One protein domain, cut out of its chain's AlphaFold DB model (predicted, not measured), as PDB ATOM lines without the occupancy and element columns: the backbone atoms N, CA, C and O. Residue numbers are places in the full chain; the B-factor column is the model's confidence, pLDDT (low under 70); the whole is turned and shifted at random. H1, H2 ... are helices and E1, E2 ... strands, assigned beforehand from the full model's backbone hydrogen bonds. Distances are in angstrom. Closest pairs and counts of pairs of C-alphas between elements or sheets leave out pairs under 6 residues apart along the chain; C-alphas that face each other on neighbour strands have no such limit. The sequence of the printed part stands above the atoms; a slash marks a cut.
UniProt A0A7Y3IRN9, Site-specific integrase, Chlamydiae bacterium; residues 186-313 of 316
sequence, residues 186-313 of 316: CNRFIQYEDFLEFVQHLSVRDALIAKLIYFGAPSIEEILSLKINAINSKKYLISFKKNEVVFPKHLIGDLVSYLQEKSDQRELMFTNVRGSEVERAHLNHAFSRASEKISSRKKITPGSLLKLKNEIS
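This is residues 186 to 313 of the 316 residues of the protein "Site-specific integrase" of Chlamydiae bacterium (UniProt A0A7Y3IRN9). The body is built round one helix, H2, which runs through the middle with H3, H4 and H6 packed on it, while H1 is joined to it by a tight link and H5 runs crosswise close to it. A small strand hairpin, E1 and E2, lies off to one side before H4, and the short H7 is at one end of the long axis, with the loop at residues 263 to 265 toward the other. The printed part has 128 residues with seven named helices and two named strands, in the order H1, H2, H3, E1, E2, H4, H5, H6, H7; the class is mostly helix, and the sheet E1 - E2 is antiparallel. It is compact, with a radius of gyration of the C-alphas of 14.3 A and spans of 41 by 29 by 22 A.

E1 is residues 237 to 239, from C-alpha 237 at (-41.975, -26.621, 26.588), and E2 is residues 244 to 246. H4, residues 249 to 260, is 16.5 A long; H2, residues 204 to 215, is 16.4 A; H5, residues 280 to 291, is 16.2 A. H1, residues 192 to 199, is 10.6 A long and begins at C-alpha 192, (-50.270, -20.523, 45.416). H3 is residues 220 to 224, H6 residues 302 to 306, and H7 residues 310 to 313, ending at C-alpha 313, (-33.662, -20.267, 56.422).

E1 and E2 form a hairpin, antiparallel at 162 degrees, with N 238 and O 245 within hydrogen-bond range at 3.0 A. Residues 231 to 232 pair antiparallel with residues 237 to 238 of E1. H4 touches H2, the hub, at a shallow tilt of 30 degrees, opposite ways; their closest C-alphas, of Leu 208 and Leu 255, are 7.0 A apart. H2 touches H6 with residues 210 to 214 alone, closest at the C-alphas of Tyr 214 and Leu 305, 5.1 A. It touches H3 with residues 209 to 213 alone, closest at Ile 213 and Ile 220, C-alphas 6.8 A apart. H1 and H2 form a helical hairpin and only just touch, with 3 pairs of C-alphas within 8 A, the closest Val 199 and Ala 207 at 5.3 A. H2 and H5 are close but not clearly touching, about perpendicular at 88 degrees. H7 touches no helix. In H1 to H5 every O i to N i+4 pair is within hydrogen-bond range; in H6 0 of 1 is, beside 2 of 2 O i to N i+3 pairs, and H7 is too short for an i+4 pair.

The C-alphas of Ser 263 and Ser 313, the two farthest apart, are 46.6 A apart. The printed part has no cut. The links H3 to E1 and H4 to H5 are long, with 12 and 19 residues. Mean pLDDT of the printed part is 93.5; residues 263 to 265 and 312 to 313 are under 70.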
ATOM      1  N   CYS A 186     -45.450 -25.835  45.785       93.19
ATOM      2  CA  CYS A 186     -45.587 -25.972  47.243       93.19
ATOM      3  C   CYS A 186     -44.371 -25.430  48.021       93.19
ATOM      4  O   CYS A 186     -44.507 -24.920  49.137       93.19
ATOM      5  N   ASN A 187     -43.191 -25.477  47.396       93.38
ATOM      6  CA  ASN A 187     -41.925 -25.000  47.949       93.38
ATOM      7  C   ASN A 187     -41.617 -23.536  47.598       93.38
ATOM      8  O   ASN A 187     -40.568 -23.027  47.993       93.38
ATOM      9  N   ARG A 188     -42.501 -22.837  46.871       94.56
ATOM     10  CA  ARG A 188     -42.330 -21.412  46.557       94.56
ATOM     11  C   ARG A 188     -42.531 -20.554  47.799       94.56
ATOM     12  O   ARG A 188     -43.375 -20.845  48.651       94.56
ATOM     13  N   PHE A 189     -41.773 -19.462  47.874       95.06
ATOM     14  CA  PHE A 189     -41.926 -18.473  48.938       95.06
ATOM     15  C   PHE A 189     -43.339 -17.864  48.951       95.06
ATOM     16  O   PHE A 189     -44.011 -17.840  49.985       95.06
ATOM     17  N   ILE A 190     -43.820 -17.432  47.782       96.00
ATOM     18  CA  ILE A 190     -45.204 -16.982  47.601       96.00
ATOM     19  C   ILE A 190     -46.109 -18.212  47.479       96.00
ATOM     20  O   ILE A 190     -45.880 -19.061  46.614       96.00
ATOM     21  N   GLN A 191     -47.110 -18.316  48.359       94.69
ATOM     22  CA  GLN A 191     -48.068 -19.425  48.320       94.69
ATOM     23  C   GLN A 191     -48.952 -19.321  47.079       94.69
ATOM     24  O   GLN A 191     -49.124 -18.234  46.526       94.69
ATOM     25  N   TYR A 192     -49.492 -20.458  46.646       94.56
ATOM     26  CA  TYR A 192     -50.270 -20.523  45.416       94.56
ATOM     27  C   TYR A 192     -51.473 -19.578  45.489       94.56
ATOM     28  O   TYR A 192     -51.660 -18.780  44.586       94.56
ATOM     29  N   GLU A 193     -52.206 -19.571  46.601       92.56
ATOM     30  CA  GLU A 193     -53.374 -18.716  46.841       92.56
ATOM     31  C   GLU A 193     -53.052 -17.222  46.731       92.56
ATOM     32  O   GLU A 193     -53.740 -16.505  46.006       92.56
ATOM     33  N   ASP A 194     -51.975 -16.774  47.388       95.06
ATOM     34  CA  ASP A 194     -51.509 -15.383  47.317       95.06
ATOM     35  C   ASP A 194     -51.162 -15.012  45.861       95.06
ATOM     36  O   ASP A 194     -51.465 -13.917  45.387       95.06
ATOM     37  N   PHE A 195     -50.538 -15.944  45.129       95.75
ATOM     38  CA  PHE A 195     -50.211 -15.768  43.718       95.75
ATOM     39  C   PHE A 195     -51.470 -15.697  42.836       95.75
ATOM     40  O   PHE A 195     -51.526 -14.857  41.937       95.75
ATOM     41  N   LEU A 196     -52.486 -16.523  43.107       93.31
ATOM     42  CA  LEU A 196     -53.747 -16.536  42.363       93.31
ATOM     43  C   LEU A 196     -54.518 -15.225  42.486       93.31
ATOM     44  O   LEU A 196     -55.089 -14.758  41.501       93.31
ATOM     45  N   GLU A 197     -54.561 -14.641  43.681       94.38
ATOM     46  CA  GLU A 197     -55.174 -13.329  43.912       94.38
ATOM     47  C   GLU A 197     -54.363 -12.239  43.189       94.38
ATOM     48  O   GLU A 197     -54.901 -11.424  42.442       94.38
ATOM     49  N   PHE A 198     -53.036 -12.295  43.318       96.38
ATOM     50  CA  PHE A 198     -52.108 -11.322  42.747       96.38
ATOM     51  C   PHE A 198     -52.191 -11.193  41.224       96.38
ATOM     52  O   PHE A 198     -52.259 -10.076  40.702       96.38
ATOM     53  N   VAL A 199     -52.199 -12.311  40.492       95.56
ATOM     54  CA  VAL A 199     -52.173 -12.274  39.019       95.56
ATOM     55  C   VAL A 199     -53.420 -11.647  38.400       95.56
ATOM     56  O   VAL A 199     -53.351 -11.162  37.273       95.56
ATOM     57  N   GLN A 200     -54.537 -11.600  39.128       93.50
ATOM     58  CA  GLN A 200     -55.788 -10.989  38.661       93.50
ATOM     59  C   GLN A 200     -55.706  -9.463  38.576       93.50
ATOM     60  O   GLN A 200     -56.498  -8.827  37.886       93.50
ATOM     61  N   HIS A 201     -54.738  -8.861  39.265       95.94
ATOM     62  CA  HIS A 201     -54.539  -7.417  39.277       95.94
ATOM     63  C   HIS A 201     -53.495  -6.933  38.264       95.94
ATOM     64  O   HIS A 201     -53.181  -5.738  38.231       95.94
ATOM     65  N   LEU A 202     -52.960  -7.841  37.445       96.88
ATOM     66  CA  LEU A 202     -51.996  -7.549  36.392       96.88
ATOM     67  C   LEU A 202     -52.676  -7.431  35.021       96.88
ATOM     68  O   LEU A 202     -53.759  -7.960  34.785       96.88
ATOM     69  N   SER A 203     -52.006  -6.747  34.089       96.00
ATOM     70  CA  SER A 203     -52.381  -6.817  32.673       96.00
ATOM     71  C   SER A 203     -52.173  -8.241  32.145       96.00
ATOM     72  O   SER A 203     -51.332  -8.965  32.675       96.00
ATOM     73  N   VAL A 204     -52.863  -8.638  31.068       94.94
ATOM     74  CA  VAL A 204     -52.701  -9.976  30.455       94.94
ATOM     75  C   VAL A 204     -51.223 -10.306  30.205       94.94
ATOM     76  O   VAL A 204     -50.744 -11.371  30.591       94.94
ATOM     77  N   ARG A 205     -50.469  -9.352  29.639       96.62
ATOM     78  CA  ARG A 205     -49.026  -9.487  29.392       96.62
ATOM     79  C   ARG A 205     -48.244  -9.738  30.683       96.62
ATOM     80  O   ARG A 205     -47.445 -10.668  30.748       96.62
ATOM     81  N   ASP A 206     -48.446  -8.902  31.698       97.88
ATOM     82  CA  ASP A 206     -47.655  -8.974  32.931       97.88
ATOM     83  C   ASP A 206     -48.051 -10.192  33.782       97.88
ATOM     84  O   ASP A 206     -47.197 -10.776  34.447       97.88
ATOM     85  N   ALA A 207     -49.314 -10.625  33.710       97.38
ATOM     86  CA  ALA A 207     -49.801 -11.856  34.321       97.38
ATOM     87  C   ALA A 207     -49.133 -13.091  33.701       97.38
ATOM     88  O   ALA A 207     -48.700 -13.981  34.429       97.38
ATOM     89  N   LEU A 208     -48.986 -13.139  32.371       97.38
ATOM     90  CA  LEU A 208     -48.266 -14.216  31.682       97.38
ATOM     91  C   LEU A 208     -46.789 -14.268  32.082       97.38
ATOM     92  O   LEU A 208     -46.276 -15.346  32.383       97.38
ATOM     93  N   ILE A 209     -46.125 -13.109  32.158       98.31
ATOM     94  CA  ILE A 209     -44.753 -13.010  32.673       98.31
ATOM     95  C   ILE A 209     -44.694 -13.556  34.107       98.31
ATOM     96  O   ILE A 209     -43.861 -14.409  34.402       98.31
ATOM     97  N   ALA A 210     -45.600 -13.125  34.990       98.19
ATOM     98  CA  ALA A 210     -45.651 -13.586  36.377       98.19
ATOM     99  C   ALA A 210     -45.852 -15.107  36.489       98.19
ATOM    100  O   ALA A 210     -45.142 -15.755  37.257       98.19
ATOM    101  N   LYS A 211     -46.764 -15.686  35.695       97.25
ATOM    102  CA  LYS A 211     -46.989 -17.140  35.621       97.25
ATOM    103  C   LYS A 211     -45.731 -17.879  35.170       97.25
ATOM    104  O   LYS A 211     -45.342 -18.844  35.820       97.25
ATOM    105  N   LEU A 212     -45.045 -17.407  34.130       97.69
ATOM    106  CA  LEU A 212     -43.793 -18.022  33.684       97.69
ATOM    107  C   LEU A 212     -42.716 -18.010  34.773       97.69
ATOM    108  O   LEU A 212     -42.088 -19.043  35.016       97.69
ATOM    109  N   ILE A 213     -42.551 -16.884  35.479       97.38
ATOM    110  CA  ILE A 213     -41.628 -16.790  36.621       97.38
ATOM    111  C   ILE A 213     -42.002 -17.838  37.674       97.38
ATOM    112  O   ILE A 213     -41.176 -18.657  38.083       97.38
ATOM    113  N   TYR A 214     -43.265 -17.831  38.089       97.12
ATOM    114  CA  TYR A 214     -43.748 -18.630  39.205       97.12
ATOM    115  C   TYR A 214     -43.688 -20.140  38.934       97.12
ATOM    116  O   TYR A 214     -43.300 -20.919  39.810       97.12
ATOM    117  N   PHE A 215     -43.974 -20.568  37.704       95.44
ATOM    118  CA  PHE A 215     -43.992 -21.986  37.348       95.44
ATOM    119  C   PHE A 215     -42.628 -22.576  36.993       95.44
ATOM    120  O   PHE A 215     -42.499 -23.800  36.989       95.44
ATOM    121  N   GLY A 216     -41.580 -21.778  36.779       92.31
ATOM    122  CA  GLY A 216     -40.232 -22.354  36.671       92.31
ATOM    123  C   GLY A 216     -39.279 -21.704  35.691       92.31
ATOM    124  O   GLY A 216     -38.296 -22.347  35.334       92.31
ATOM    125  N   ALA A 217     -39.531 -20.478  35.244       93.44
ATOM    126  CA  ALA A 217     -38.517 -19.786  34.471       93.44
ATOM    127  C   ALA A 217     -37.224 -19.586  35.299       93.44
ATOM    128  O   ALA A 217     -37.300 -19.318  36.503       93.44
ATOM    129  N   PRO A 218     -36.045 -19.704  34.668       93.19
ATOM    130  CA  PRO A 218     -34.745 -19.628  35.342       93.19
ATOM    131  C   PRO A 218     -34.391 -18.226  35.854       93.19
ATOM    132  O   PRO A 218     -33.779 -18.083  36.911       93.19
ATOM    133  N   SER A 219     -34.759 -17.181  35.112       95.81
ATOM    134  CA  SER A 219     -34.478 -15.791  35.468       95.81
ATOM    135  C   SER A 219     -35.525 -14.848  34.880       95.81
ATOM    136  O   SER A 219     -36.247 -15.201  33.947       95.81
ATOM    137  N   ILE A 220     -35.612 -13.633  35.426       96.38
ATOM    138  CA  ILE A 220     -36.518 -12.600  34.904       96.38
ATOM    139  C   ILE A 220     -36.046 -12.179  33.507       96.38
ATOM    140  O   ILE A 220     -36.850 -12.054  32.590       96.38
ATOM    141  N   GLU A 221     -34.739 -12.004  33.336       96.56
ATOM    142  CA  GLU A 221     -34.100 -11.552  32.104       96.56
ATOM    143  C   GLU A 221     -34.371 -12.507  30.933       96.56
ATOM    144  O   GLU A 221     -34.648 -12.060  29.821       96.56
ATOM    145  N   GLU A 222     -34.365 -13.820  31.175       96.25
ATOM    146  CA  GLU A 222     -34.685 -14.814  30.144       96.25
ATOM    147  C   GLU A 222     -36.156 -14.798  29.718       96.25
ATOM    148  O   GLU A 222     -36.461 -15.132  28.577       96.25
ATOM    149  N   ILE A 223     -37.071 -14.367  30.588       96.81
ATOM    150  CA  ILE A 223     -38.487 -14.213  30.227       96.81
ATOM    151  C   ILE A 223     -38.707 -12.926  29.441       96.81
ATOM    152  O   ILE A 223     -39.452 -12.921  28.464       96.81
ATOM    153  N   LEU A 224     -38.071 -11.828  29.857       96.56
ATOM    154  CA  LEU A 224     -38.215 -10.533  29.184       96.56
ATOM    155  C   LEU A 224     -37.615 -10.549  27.771       96.56
ATOM    156  O   LEU A 224     -38.159  -9.895  26.884       96.56
ATOM    157  N   SER A 225     -36.561 -11.343  27.565       96.44
ATOM    158  CA  SER A 225     -35.916 -11.581  26.263       96.44
ATOM    159  C   SER A 225     -36.428 -12.836  25.535       96.44
ATOM    160  O   SER A 225     -35.847 -13.259  24.533       96.44
ATOM    161  N   LEU A 226     -37.511 -13.458  26.026       96.75
ATOM    162  CA  LEU A 226     -38.050 -14.693  25.455       96.75
ATOM    163  C   LEU A 226     -38.526 -14.464  24.017       96.75
ATOM    164  O   LEU A 226     -39.326 -13.565  23.751       96.75
ATOM    165  N   LYS A 227     -38.078 -15.319  23.097       96.25
ATOM    166  CA  LYS A 227     -38.484 -15.301  21.687       96.25
ATOM    167  C   LYS A 227     -39.651 -16.248  21.433       96.25
ATOM    168  O   LYS A 227     -39.773 -17.280  22.088       96.25
ATOM    169  N   ILE A 228     -40.483 -15.934  20.442       95.25
ATOM    170  CA  ILE A 228     -41.652 -16.758  20.084       95.25
ATOM    171  C   ILE A 228     -41.234 -18.172  19.657       95.25
ATOM    172  O   ILE A 228     -41.852 -19.153  20.061       95.25
ATOM    173  N   ASN A 229     -40.154 -18.289  18.880       95.38
ATOM    174  CA  ASN A 229     -39.656 -19.572  18.374       95.38
ATOM    175  C   ASN A 229     -39.098 -20.508  19.463       95.38
ATOM    176  O   ASN A 229     -38.899 -21.689  19.190       95.38
ATOM    177  N   ALA A 230     -38.875 -20.012  20.682       96.69
ATOM    178  CA  ALA A 230     -38.470 -20.826  21.825       96.69
ATOM    179  C   ALA A 230     -39.643 -21.600  22.457       96.69
ATOM    180  O   ALA A 230     -39.420 -22.454  23.313       96.69
ATOM    181  N   ILE A 231     -40.888 -21.298  22.069       96.56
ATOM    182  CA  ILE A 231     -42.091 -21.926  22.620       96.56
ATOM    183  C   ILE A 231     -42.490 -23.117  21.747       96.56
ATOM    184  O   ILE A 231     -42.947 -22.966  20.613       96.56
ATOM    185  N   ASN A 232     -42.394 -24.322  22.305       96.94
ATOM    186  CA  ASN A 232     -42.918 -25.535  21.698       96.94
ATOM    187  C   ASN A 232     -44.304 -25.854  22.270       96.94
ATOM    188  O   ASN A 232     -44.435 -26.524  23.298       96.94
ATOM    189  N   SER A 233     -45.354 -25.408  21.577       95.06
ATOM    190  CA  SER A 233     -46.741 -25.589  22.023       95.06
ATOM    191  C   SER A 233     -47.202 -27.048  22.056       95.06
ATOM    192  O   SER A 233     -48.070 -27.386  22.853       95.06
ATOM    193  N   LYS A 234     -46.608 -27.929  21.239       95.12
ATOM    194  CA  LYS A 234     -46.960 -29.359  21.196       95.12
ATOM    195  C   LYS A 234     -46.395 -30.135  22.384       95.12
ATOM    196  O   LYS A 234     -47.027 -31.072  22.855       95.12
ATOM    197  N   LYS A 235     -45.197 -29.760  22.838       96.12
ATOM    198  CA  LYS A 235     -44.511 -30.384  23.982       96.12
ATOM    199  C   LYS A 235     -44.702 -29.614  25.291       96.12
ATOM    200  O   LYS A 235     -44.124 -29.998  26.301       96.12
ATOM    201  N   TYR A 236     -45.469 -28.524  25.259       96.19
ATOM    202  CA  TYR A 236     -45.668 -27.601  26.376       96.19
ATOM    203  C   TYR A 236     -44.351 -27.122  27.002       96.19
ATOM    204  O   TYR A 236     -44.219 -27.025  28.219       96.19
ATOM    205  N   LEU A 237     -43.349 -26.862  26.165       97.06
ATOM    206  CA  LEU A 237     -41.975 -26.621  26.588       97.06
ATOM    207  C   LEU A 237     -41.503 -25.251  26.114       97.06
ATOM    208  O   LEU A 237     -41.853 -24.815  25.017       97.06
ATOM    209  N   ILE A 238     -40.695 -24.589  26.938       97.81
ATOM    210  CA  ILE A 238     -39.997 -23.359  26.569       97.81
ATOM    211  C   ILE A 238     -38.496 -23.588  26.721       97.81
ATOM    212  O   ILE A 238     -38.033 -24.004  27.788       97.81
ATOM    213  N   SER A 239     -37.751 -23.318  25.651       97.69
ATOM    214  CA  SER A 239     -36.292 -23.419  25.635       97.69
ATOM    215  C   SER A 239     -35.674 -22.096  26.103       97.69
ATOM    216  O   SER A 239     -35.786 -21.067  25.439       97.69
ATOM    217  N   PHE A 240     -35.018 -22.116  27.261       96.00
ATOM    218  CA  PHE A 240     -34.208 -21.009  27.774       96.00
ATOM    219  C   PHE A 240     -32.728 -21.227  27.424       96.00
ATOM    220  O   PHE A 240     -32.362 -22.251  26.850       96.00
ATOM    221  N   LYS A 241     -31.838 -20.277  27.754       93.19
ATOM    222  CA  LYS A 241     -30.429 -20.354  27.316       93.19
ATOM    223  C   LYS A 241     -29.695 -21.561  27.901       93.19
ATOM    224  O   LYS A 241     -28.771 -22.069  27.275       93.19
ATOM    225  N   LYS A 242     -30.058 -21.972  29.119       90.06
ATOM    226  CA  LYS A 242     -29.362 -23.028  29.872       90.06
ATOM    227  C   LYS A 242     -30.121 -24.346  29.935       90.06
ATOM    228  O   LYS A 242     -29.507 -25.382  30.168       90.06
ATOM    229  N   ASN A 243     -31.439 -24.305  29.810       94.69
ATOM    230  CA  ASN A 243     -32.294 -25.456  30.032       94.69
ATOM    231  C   ASN A 243     -33.632 -25.303  29.317       94.69
ATOM    232  O   ASN A 243     -34.052 -24.216  28.929       94.69
ATOM    233  N   GLU A 244     -34.323 -26.423  29.202       96.50
ATOM    234  CA  GLU A 244     -35.702 -26.470  28.757       96.50
ATOM    235  C   GLU A 244     -36.615 -26.712  29.952       96.50
ATOM    236  O   GLU A 244     -36.290 -27.491  30.851       96.50
ATOM    237  N   VAL A 245     -37.759 -26.033  29.977       96.44
ATOM    238  CA  VAL A 245     -38.726 -26.157  31.068       96.44
ATOM    239  C   VAL A 245     -40.086 -26.512  30.489       96.44
ATOM    240  O   VAL A 245     -40.612 -25.806  29.629       96.44
ATOM    241  N   VAL A 246     -40.668 -27.601  30.990       96.19
ATOM    242  CA  VAL A 246     -42.055 -27.982  30.701       96.19
ATOM    243  C   VAL A 246     -42.982 -27.134  31.565       96.19
ATOM    244  O   VAL A 246     -42.803 -27.066  32.783       96.19
ATOM    245  N   PHE A 247     -43.977 -26.499  30.963       96.31
ATOM    246  CA  PHE A 247     -44.996 -25.691  31.632       96.31
ATOM    247  C   PHE A 247     -46.374 -26.359  31.549       96.31
ATOM    248  O   PHE A 247     -46.592 -27.212  30.687       96.31
ATOM    249  N   PRO A 248     -47.319 -25.979  32.428       95.69
ATOM    250  CA  PRO A 248     -48.699 -26.438  32.323       95.69
ATOM    251  C   PRO A 248     -49.325 -26.089  30.965       95.69
ATOM    252  O   PRO A 248     -49.061 -25.021  30.399       95.69
ATOM    253  N   LYS A 249     -50.178 -26.975  30.441       95.50
ATOM    254  CA  LYS A 249     -50.791 -26.836  29.108       95.50
ATOM    255  C   LYS A 249     -51.646 -25.571  29.005       95.50
ATOM    256  O   LYS A 249     -51.575 -24.887  27.988       95.50
ATOM    257  N   HIS A 250     -52.384 -25.209  30.048       95.19
ATOM    258  CA  HIS A 250     -53.224 -24.020  30.114       95.19
ATOM    259  C   HIS A 250     -52.384 -22.740  30.042       95.19
ATOM    260  O   HIS A 250     -52.768 -21.802  29.354       95.19
ATOM    261  N   LEU A 251     -51.196 -22.714  30.657       96.12
ATOM    262  CA  LEU A 251     -50.285 -21.573  30.554       96.12
ATOM    263  C   LEU A 251     -49.736 -21.424  29.131       96.12
ATOM    264  O   LEU A 251     -49.709 -20.321  28.590       96.12
ATOM    265  N   ILE A 252     -49.330 -22.525  28.499       96.81
ATOM    266  CA  ILE A 252     -48.895 -22.507  27.096       96.81
ATOM    267  C   ILE A 252     -50.053 -22.103  26.168       96.81
ATOM    268  O   ILE A 252     -49.846 -21.341  25.227       96.81
ATOM    269  N   GLY A 253     -51.275 -22.551  26.457       95.06
ATOM    270  CA  GLY A 253     -52.488 -22.137  25.754       95.06
ATOM    271  C   GLY A 253     -52.765 -20.635  25.874       95.06
ATOM    272  O   GLY A 253     -53.040 -19.988  24.860       95.06
ATOM    273  N   ASP A 254     -52.623 -20.065  27.075       94.69
ATOM    274  CA  ASP A 254     -52.756 -18.621  27.304       94.69
ATOM    275  C   ASP A 254     -51.687 -17.838  26.509       94.69
ATOM    276  O   ASP A 254     -51.994 -16.817  25.896       94.69
ATOM    277  N   LEU A 255     -50.441 -18.331  26.462       95.38
ATOM    278  CA  LEU A 255     -49.356 -17.725  25.677       95.38
ATOM    279  C   LEU A 255     -49.649 -17.739  24.171       95.38
ATOM    280  O   LEU A 255     -49.463 -16.727  23.500       95.38
ATOM    281  N   VAL A 256     -50.113 -18.870  23.636       94.12
ATOM    282  CA  VAL A 256     -50.479 -18.985  22.216       94.12
ATOM    283  C   VAL A 256     -51.648 -18.060  21.883       94.12
ATOM    284  O   VAL A 256     -51.607 -17.382  20.858       94.12
ATOM    285  N   SER A 257     -52.654 -17.979  22.756       93.25
ATOM    286  CA  SER A 257     -53.804 -17.084  22.567       93.25
ATOM    287  C   SER A 257     -53.361 -15.617  22.557       93.25
ATOM    288  O   SER A 257     -53.703 -14.872  21.644       93.25
ATOM    289  N   TYR A 258     -52.491 -15.229  23.494       93.75
ATOM    290  CA  TYR A 258     -51.898 -13.892  23.540       93.75
ATOM    291  C   TYR A 258     -51.105 -13.534  22.270       93.75
ATOM    292  O   TYR A 258     -51.086 -12.376  21.856       93.75
ATOM    293  N   LEU A 259     -50.453 -14.512  21.631       91.56
ATOM    294  CA  LEU A 259     -49.757 -14.302  20.360       91.56
ATOM    295  C   LEU A 259     -50.705 -14.127  19.175       91.56
ATOM    296  O   LEU A 259     -50.400 -13.340  18.287       91.56
ATOM    297  N   GLN A 260     -51.836 -14.829  19.155       89.94
ATOM    298  CA  GLN A 260     -52.833 -14.695  18.088       89.94
ATOM    299  C   GLN A 260     -53.500 -13.315  18.090       89.94
ATOM    300  O   GLN A 260     -53.869 -12.809  17.034       89.94
ATOM    301  N   GLU A 261     -53.623 -12.694  19.262       87.44
ATOM    302  CA  GLU A 261     -54.149 -11.333  19.412       87.44
ATOM    303  C   GLU A 261     -53.137 -10.249  19.006       87.44
ATOM    304  O   GLU A 261     -53.516  -9.101  18.762       87.44
ATOM    305  N   LYS A 262     -51.845 -10.586  18.911       82.81
ATOM    306  CA  LYS A 262     -50.824  -9.659  18.420       82.81
ATOM    307  C   LYS A 262     -50.846  -9.609  16.894       82.81
ATOM    308  O   LYS A 262     -50.513 -10.575  16.222       82.81
ATOM    309  N   SER A 263     -51.146  -8.431  16.349       66.44
ATOM    310  CA  SER A 263     -51.093  -8.143  14.909       66.44
ATOM    311  C   SER A 263     -49.676  -8.118  14.326       66.44
ATOM    312  O   SER A 263     -49.505  -8.211  13.112       66.44
ATOM    313  N   ASP A 264     -48.656  -7.958  15.170       69.69
ATOM    314  CA  ASP A 264     -47.313  -7.608  14.721       69.69
ATOM    315  C   ASP A 264     -46.399  -8.838  14.645       69.69
ATOM    316  O   ASP A 264     -46.275  -9.595  15.609       69.69
ATOM    317  N   GLN A 265     -45.670  -8.976  13.531       67.75
ATOM    318  CA  GLN A 265     -44.623  -9.986  13.307       67.75
ATOM    319  C   GLN A 265     -43.356  -9.711  14.146       67.75
ATOM    320  O   GLN A 265     -42.269  -9.490  13.614       67.75
ATOM    321  N   ARG A 266     -43.481  -9.663  15.474       80.56
ATOM    322  CA  ARG A 266     -42.348  -9.422  16.382       80.56
ATOM    323  C   ARG A 266     -41.661 -10.738  16.739       80.56
ATOM    324  O   ARG A 266     -42.321 -11.750  16.924       80.56
ATOM    325  N   GLU A 267     -40.339 -10.715  16.889       91.94
ATOM    326  CA  GLU A 267     -39.562 -11.890  17.324       91.94
ATOM    327  C   GLU A 267     -39.750 -12.190  18.826       91.94
ATOM    328  O   GLU A 267     -39.713 -13.347  19.254       91.94
ATOM    329  N   LEU A 268     -39.965 -11.142  19.628       94.81
ATOM    330  CA  LEU A 268     -40.093 -11.212  21.083       94.81
ATOM    331  C   LEU A 268     -41.508 -11.598  21.527       94.81
ATOM    332  O   LEU A 268     -42.506 -11.034  21.069       94.81
ATOM    333  N   MET A 269     -41.577 -12.482  22.520       94.88
ATOM    334  CA  MET A 269     -42.821 -12.926  23.142       94.88
ATOM    335  C   MET A 269     -43.532 -11.777  23.865       94.88
ATOM    336  O   MET A 269     -44.730 -11.546  23.675       94.88
ATOM    337  N   PHE A 270     -42.789 -10.991  24.649       95.81
ATOM    338  CA  PHE A 270     -43.310  -9.848  25.394       95.81
ATOM    339  C   PHE A 270     -42.626  -8.566  24.945       95.81
ATOM    340  O   PHE A 270     -41.406  -8.482  24.893       95.81
ATOM    341  N   THR A 271     -43.425  -7.545  24.648       94.81
ATOM    342  CA  THR A 271     -42.905  -6.263  24.175       94.81
ATOM    343  C   THR A 271     -43.590  -5.105  24.878       94.81
ATOM    344  O   THR A 271     -44.756  -5.196  25.283       94.81
ATOM    345  N   ASN A 272     -42.878  -3.993  24.995       93.69
ATOM    346  CA  ASN A 272     -43.457  -2.708  25.349       93.69
ATOM    347  C   ASN A 272     -44.226  -2.105  24.150       93.69
ATOM    348  O   ASN A 272     -44.321  -2.694  23.067       93.69
ATOM    349  N   VAL A 273     -44.778  -0.906  24.348       90.38
ATOM    350  CA  VAL A 273     -45.522  -0.173  23.306       90.38
ATOM    351  C   VAL A 273     -44.664   0.182  22.085       90.38
ATOM    352  O   VAL A 273     -45.201   0.344  20.998       90.38
ATOM    353  N   ARG A 274     -43.336   0.249  22.243       91.31
ATOM    354  CA  ARG A 274     -42.363   0.543  21.179       91.31
ATOM    355  C   ARG A 274     -41.874  -0.706  20.437       91.31
ATOM    356  O   ARG A 274     -41.073  -0.578  19.521       91.31
ATOM    357  N   GLY A 275     -42.298  -1.907  20.836       91.44
ATOM    358  CA  GLY A 275     -41.807  -3.157  20.244       91.44
ATOM    359  C   GLY A 275     -40.514  -3.705  20.829       91.44
ATOM    360  O   GLY A 275     -40.107  -4.793  20.438       91.44
ATOM    361  N   SER A 276     -39.911  -3.018  21.796       93.38
ATOM    362  CA  SER A 276     -38.726  -3.499  22.511       93.38
ATOM    363  C   SER A 276     -39.108  -4.395  23.689       93.38
ATOM    364  O   SER A 276     -40.286  -4.490  24.046       93.38
ATOM    365  N   GLU A 277     -38.115  -5.021  24.319       95.25
ATOM    366  CA  GLU A 277     -38.296  -5.799  25.549       95.25
ATOM    367  C   GLU A 277     -39.029  -4.996  26.638       95.25
ATOM    368  O   GLU A 277     -38.953  -3.763  26.722       95.25
ATOM    369  N   VAL A 278     -39.785  -5.703  27.479       96.31
ATOM    370  CA  VAL A 278     -40.469  -5.083  28.618       96.31
ATOM    371  C   VAL A 278     -39.433  -4.680  29.665       96.31
ATOM    372  O   VAL A 278     -38.650  -5.499  30.134       96.31
ATOM    373  N   GLU A 279     -39.452  -3.414  30.073       96.06
ATOM    374  CA  GLU A 279     -38.511  -2.900  31.064       96.06
ATOM    375  C   GLU A 279     -38.793  -3.466  32.462       96.06
ATOM    376  O   GLU A 279     -39.926  -3.444  32.958       96.06
ATOM    377  N   ARG A 280     -37.738  -3.891  33.163       95.81
ATOM    378  CA  ARG A 280     -37.845  -4.427  34.528       95.81
ATOM    379  C   ARG A 280     -38.462  -3.429  35.515       95.81
ATOM    380  O   ARG A 280     -39.215  -3.832  36.398       95.81
ATOM    381  N   ALA A 281     -38.184  -2.133  35.359       96.31
ATOM    382  CA  ALA A 281     -38.772  -1.081  36.189       96.31
ATOM    383  C   ALA A 281     -40.301  -1.017  36.039       96.31
ATOM    384  O   ALA A 281     -41.020  -0.933  37.037       96.31
ATOM    385  N   HIS A 282     -40.800  -1.142  34.805       96.38
ATOM    386  CA  HIS A 282     -42.232  -1.198  34.527       96.38
ATOM    387  C   HIS A 282     -42.882  -2.419  35.187       96.38
ATOM    388  O   HIS A 282     -43.902  -2.282  35.865       96.38
ATOM    389  N   LEU A 283     -42.256  -3.595  35.054       96.75
ATOM    390  CA  LEU A 283     -42.744  -4.826  35.677       96.75
ATOM    391  C   LEU A 283     -42.783  -4.712  37.210       96.75
ATOM    392  O   LEU A 283     -43.791  -5.049  37.827       96.75
ATOM    393  N   ASN A 284     -41.728  -4.174  37.828       97.25
ATOM    394  CA  ASN A 284     -41.676  -3.944  39.275       97.25
ATOM    395  C   ASN A 284     -42.806  -3.020  39.754       97.25
ATOM    396  O   ASN A 284     -43.430  -3.288  40.781       97.25
ATOM    397  N   HIS A 285     -43.092  -1.950  39.009       97.75
ATOM    398  CA  HIS A 285     -44.179  -1.033  39.338       97.75
ATOM    399  C   HIS A 285     -45.558  -1.699  39.193       97.75
ATOM    400  O   HIS A 285     -46.423  -1.529  40.054       97.75
ATOM    401  N   ALA A 286     -45.770  -2.497  38.139       98.00
ATOM    402  CA  ALA A 286     -46.994  -3.280  37.969       98.00
ATOM    403  C   ALA A 286     -47.206  -4.260  39.136       98.00
ATOM    404  O   ALA A 286     -48.292  -4.300  39.713       98.00
ATOM    405  N   PHE A 287     -46.151  -4.970  39.541       98.06
ATOM    406  CA  PHE A 287     -46.176  -5.908  40.664       98.06
ATOM    407  C   PHE A 287     -46.448  -5.211  42.002       98.06
ATOM    408  O   PHE A 287     -47.227  -5.721  42.805       98.06
ATOM    409  N   SER A 288     -45.868  -4.029  42.240       97.44
ATOM    410  CA  SER A 288     -46.138  -3.259  43.464       97.44
ATOM    411  C   SER A 288     -47.617  -2.885  43.567       97.44
ATOM    412  O   SER A 288     -48.259  -3.213  44.561       97.44
ATOM    413  N   ARG A 289     -48.189  -2.307  42.501       97.69
ATOM    414  CA  ARG A 289     -49.611  -1.917  42.470       97.69
ATOM    415  C   ARG A 289     -50.567  -3.103  42.586       97.69
ATOM    416  O   ARG A 289     -51.653  -2.955  43.132       97.69
ATOM    417  N   ALA A 290     -50.200  -4.260  42.035       97.44
ATOM    418  CA  ALA A 290     -50.988  -5.482  42.183       97.44
ATOM    419  C   ALA A 290     -50.899  -6.045  43.612       97.44
ATOM    420  O   ALA A 290     -51.912  -6.461  44.163       97.44
ATOM    421  N   SER A 291     -49.722  -5.984  44.245       97.25
ATOM    422  CA  SER A 291     -49.518  -6.429  45.635       97.25
ATOM    423  C   SER A 291     -50.287  -5.589  46.658       97.25
ATOM    424  O   SER A 291     -50.628  -6.081  47.722       97.25
ATOM    425  N   GLU A 292     -50.565  -4.321  46.361       96.25
ATOM    426  CA  GLU A 292     -51.365  -3.449  47.235       96.25
ATOM    427  C   GLU A 292     -52.856  -3.827  47.261       96.25
ATOM    428  O   GLU A 292     -53.584  -3.374  48.141       96.25
ATOM    429  N   LYS A 293     -53.315  -4.638  46.300       95.75
ATOM    430  CA  LYS A 293     -54.728  -5.009  46.134       95.75
ATOM    431  C   LYS A 293     -55.084  -6.379  46.701       95.75
ATOM    432  O   LYS A 293     -56.267  -6.662  46.842       95.75
ATOM    433  N   ILE A 294     -54.086  -7.209  46.998       95.75
ATOM    434  CA  ILE A 294     -54.315  -8.548  47.538       95.75
ATOM    435  C   ILE A 294     -54.501  -8.511  49.056       95.75
ATOM    436  O   ILE A 294     -53.984  -7.638  49.755       95.75
ATOM    437  N   SER A 295     -55.208  -9.507  49.576       92.88
ATOM    438  CA  SER A 295     -55.519  -9.649  50.999       92.88
ATOM    439  C   SER A 295     -54.266  -9.918  51.837       92.88
ATOM    440  O   SER A 295     -54.132  -9.445  52.972       92.88
ATOM    441  N   SER A 296     -53.311 -10.663  51.274       86.38
ATOM    442  CA  SER A 296     -52.020 -10.891  51.913       86.38
ATOM    443  C   SER A 296     -51.211  -9.588  51.882       86.38
ATOM    444  O   SER A 296     -50.861  -9.084  50.823       86.38
ATOM    445  N   ARG A 297     -50.824  -9.028  53.033       83.62
ATOM    446  CA  ARG A 297     -49.962  -7.821  53.078       83.62
ATOM    447  C   ARG A 297     -48.520  -8.076  52.589       83.62
ATOM    448  O   ARG A 297     -47.611  -7.304  52.895       83.62
ATOM    449  N   LYS A 298     -48.269  -9.185  51.883       90.12
ATOM    450  CA  LYS A 298     -46.957  -9.557  51.357       90.12
ATOM    451  C   LYS A 298     -46.688  -8.778  50.078       90.12
ATOM    452  O   LYS A 298     -47.451  -8.832  49.120       90.12
ATOM    453  N   LYS A 299     -45.537  -8.115  50.027       94.62
ATOM    454  CA  LYS A 299     -45.060  -7.476  48.801       94.62
ATOM    455  C   LYS A 299     -44.553  -8.539  47.827       94.62
ATOM    456  O   LYS A 299     -43.509  -9.147  48.070       94.62
ATOM    457  N   ILE A 300     -45.258  -8.734  46.716       97.12
ATOM    458  CA  ILE A 300     -44.841  -9.633  45.642       97.12
ATOM    459  C   ILE A 300     -43.999  -8.840  44.642       97.12
ATOM    460  O   ILE A 300     -44.377  -7.785  44.140       97.12
ATOM    461  N   THR A 301     -42.808  -9.353  44.360       96.81
ATOM    462  CA  THR A 301     -41.864  -8.811  43.380       96.81
ATOM    463  C   THR A 301     -41.488  -9.910  42.388       96.81
ATOM    464  O   THR A 301     -41.599 -11.091  42.724       96.81
ATOM    465  N   PRO A 302     -40.983  -9.578  41.187       96.25
ATOM    466  CA  PRO A 302     -40.514 -10.599  40.250       96.25
ATOM    467  C   PRO A 302     -39.490 -11.554  40.886       96.25
ATOM    468  O   PRO A 302     -39.563 -12.763  40.699       96.25
ATOM    469  N   GLY A 303     -38.591 -11.026  41.724       95.56
ATOM    470  CA  GLY A 303     -37.612 -11.838  42.446       95.56
ATOM    471  C   GLY A 303     -38.234 -12.757  43.500       95.56
ATOM    472  O   GLY A 303     -37.791 -13.889  43.651       95.56
ATOM    473  N   SER A 304     -39.279 -12.325  44.215       96.00
ATOM    474  CA  SER A 304     -39.918 -13.177  45.230       96.00
ATOM    475  C   SER A 304     -40.686 -14.357  44.632       96.00
ATOM    476  O   SER A 304     -40.863 -15.351  45.326       96.00
ATOM    477  N   LEU A 305     -41.126 -14.269  43.370       96.56
ATOM    478  CA  LEU A 305     -41.746 -15.395  42.659       96.56
ATOM    479  C   LEU A 305     -40.732 -16.491  42.280       96.56
ATOM    480  O   LEU A 305     -41.125 -17.647  42.150       96.56
ATOM    481  N   LEU A 306     -39.444 -16.150  42.135       94.38
ATOM    482  CA  LEU A 306     -38.370 -17.122  41.888       94.38
ATOM    483  C   LEU A 306     -37.931 -17.856  43.161       94.38
ATOM    484  O   LEU A 306     -37.534 -19.015  43.084       94.38
ATOM    485  N   LYS A 307     -38.022 -17.202  44.325       94.44
ATOM    486  CA  LYS A 307     -37.499 -17.726  45.593       94.44
ATOM    487  C   LYS A 307     -38.203 -18.996  46.065       94.44
ATOM    488  O   LYS A 307     -39.435 -19.113  46.008       94.44
ATOM    489  N   LEU A 308     -37.413 -19.904  46.631       91.94
ATOM    490  CA  LEU A 308     -37.899 -21.074  47.361       91.94
ATOM    491  C   LEU A 308     -37.955 -20.790  48.870       91.94
ATOM    492  O   LEU A 308     -37.217 -19.951  49.383       91.94
ATOM    493  N   LYS A 309     -38.821 -21.500  49.605       89.19
ATOM    494  CA  LYS A 309     -38.966 -21.364  51.070       89.19
ATOM    495  C   LYS A 309     -37.634 -21.567  51.806       89.19
ATOM    496  O   LYS A 309     -37.317 -20.806  52.714       89.19
ATOM    497  N   ASN A 310     -36.844 -22.552  51.377       81.44
ATOM    498  CA  ASN A 310     -35.633 -22.989  52.079       81.44
ATOM    499  C   ASN A 310     -34.449 -22.016  51.939       81.44
ATOM    500  O   ASN A 310     -33.549 -22.038  52.769       81.44
ATOM    501  N   GLU A 311     -34.461 -21.129  50.939       79.44
ATOM    502  CA  GLU A 311     -33.385 -20.148  50.706       79.44
ATOM    503  C   GLU A 311     -33.377 -19.014  51.746       79.44
ATOM    504  O   GLU A 311     -32.422 -18.245  51.828       79.44
ATOM    505  N   ILE A 312     -34.443 -18.891  52.541       63.75
ATOM    506  CA  ILE A 312     -34.592 -17.852  53.570       63.75
ATOM    507  C   ILE A 312     -34.056 -18.342  54.918       63.75
ATOM    508  O   ILE A 312     -33.520 -17.553  55.691       63.75
ATOM    509  N   SER A 313     -34.144 -19.647  55.183       56.50
ATOM    510  CA  SER A 313     -33.662 -20.267  56.422       56.50
ATOM    511  C   SER A 313     -32.136 -20.373  56.496       56.50
ATOM    512  O   SER A 313     -31.597 -20.537  57.580       56.50
TER     513      SER A 313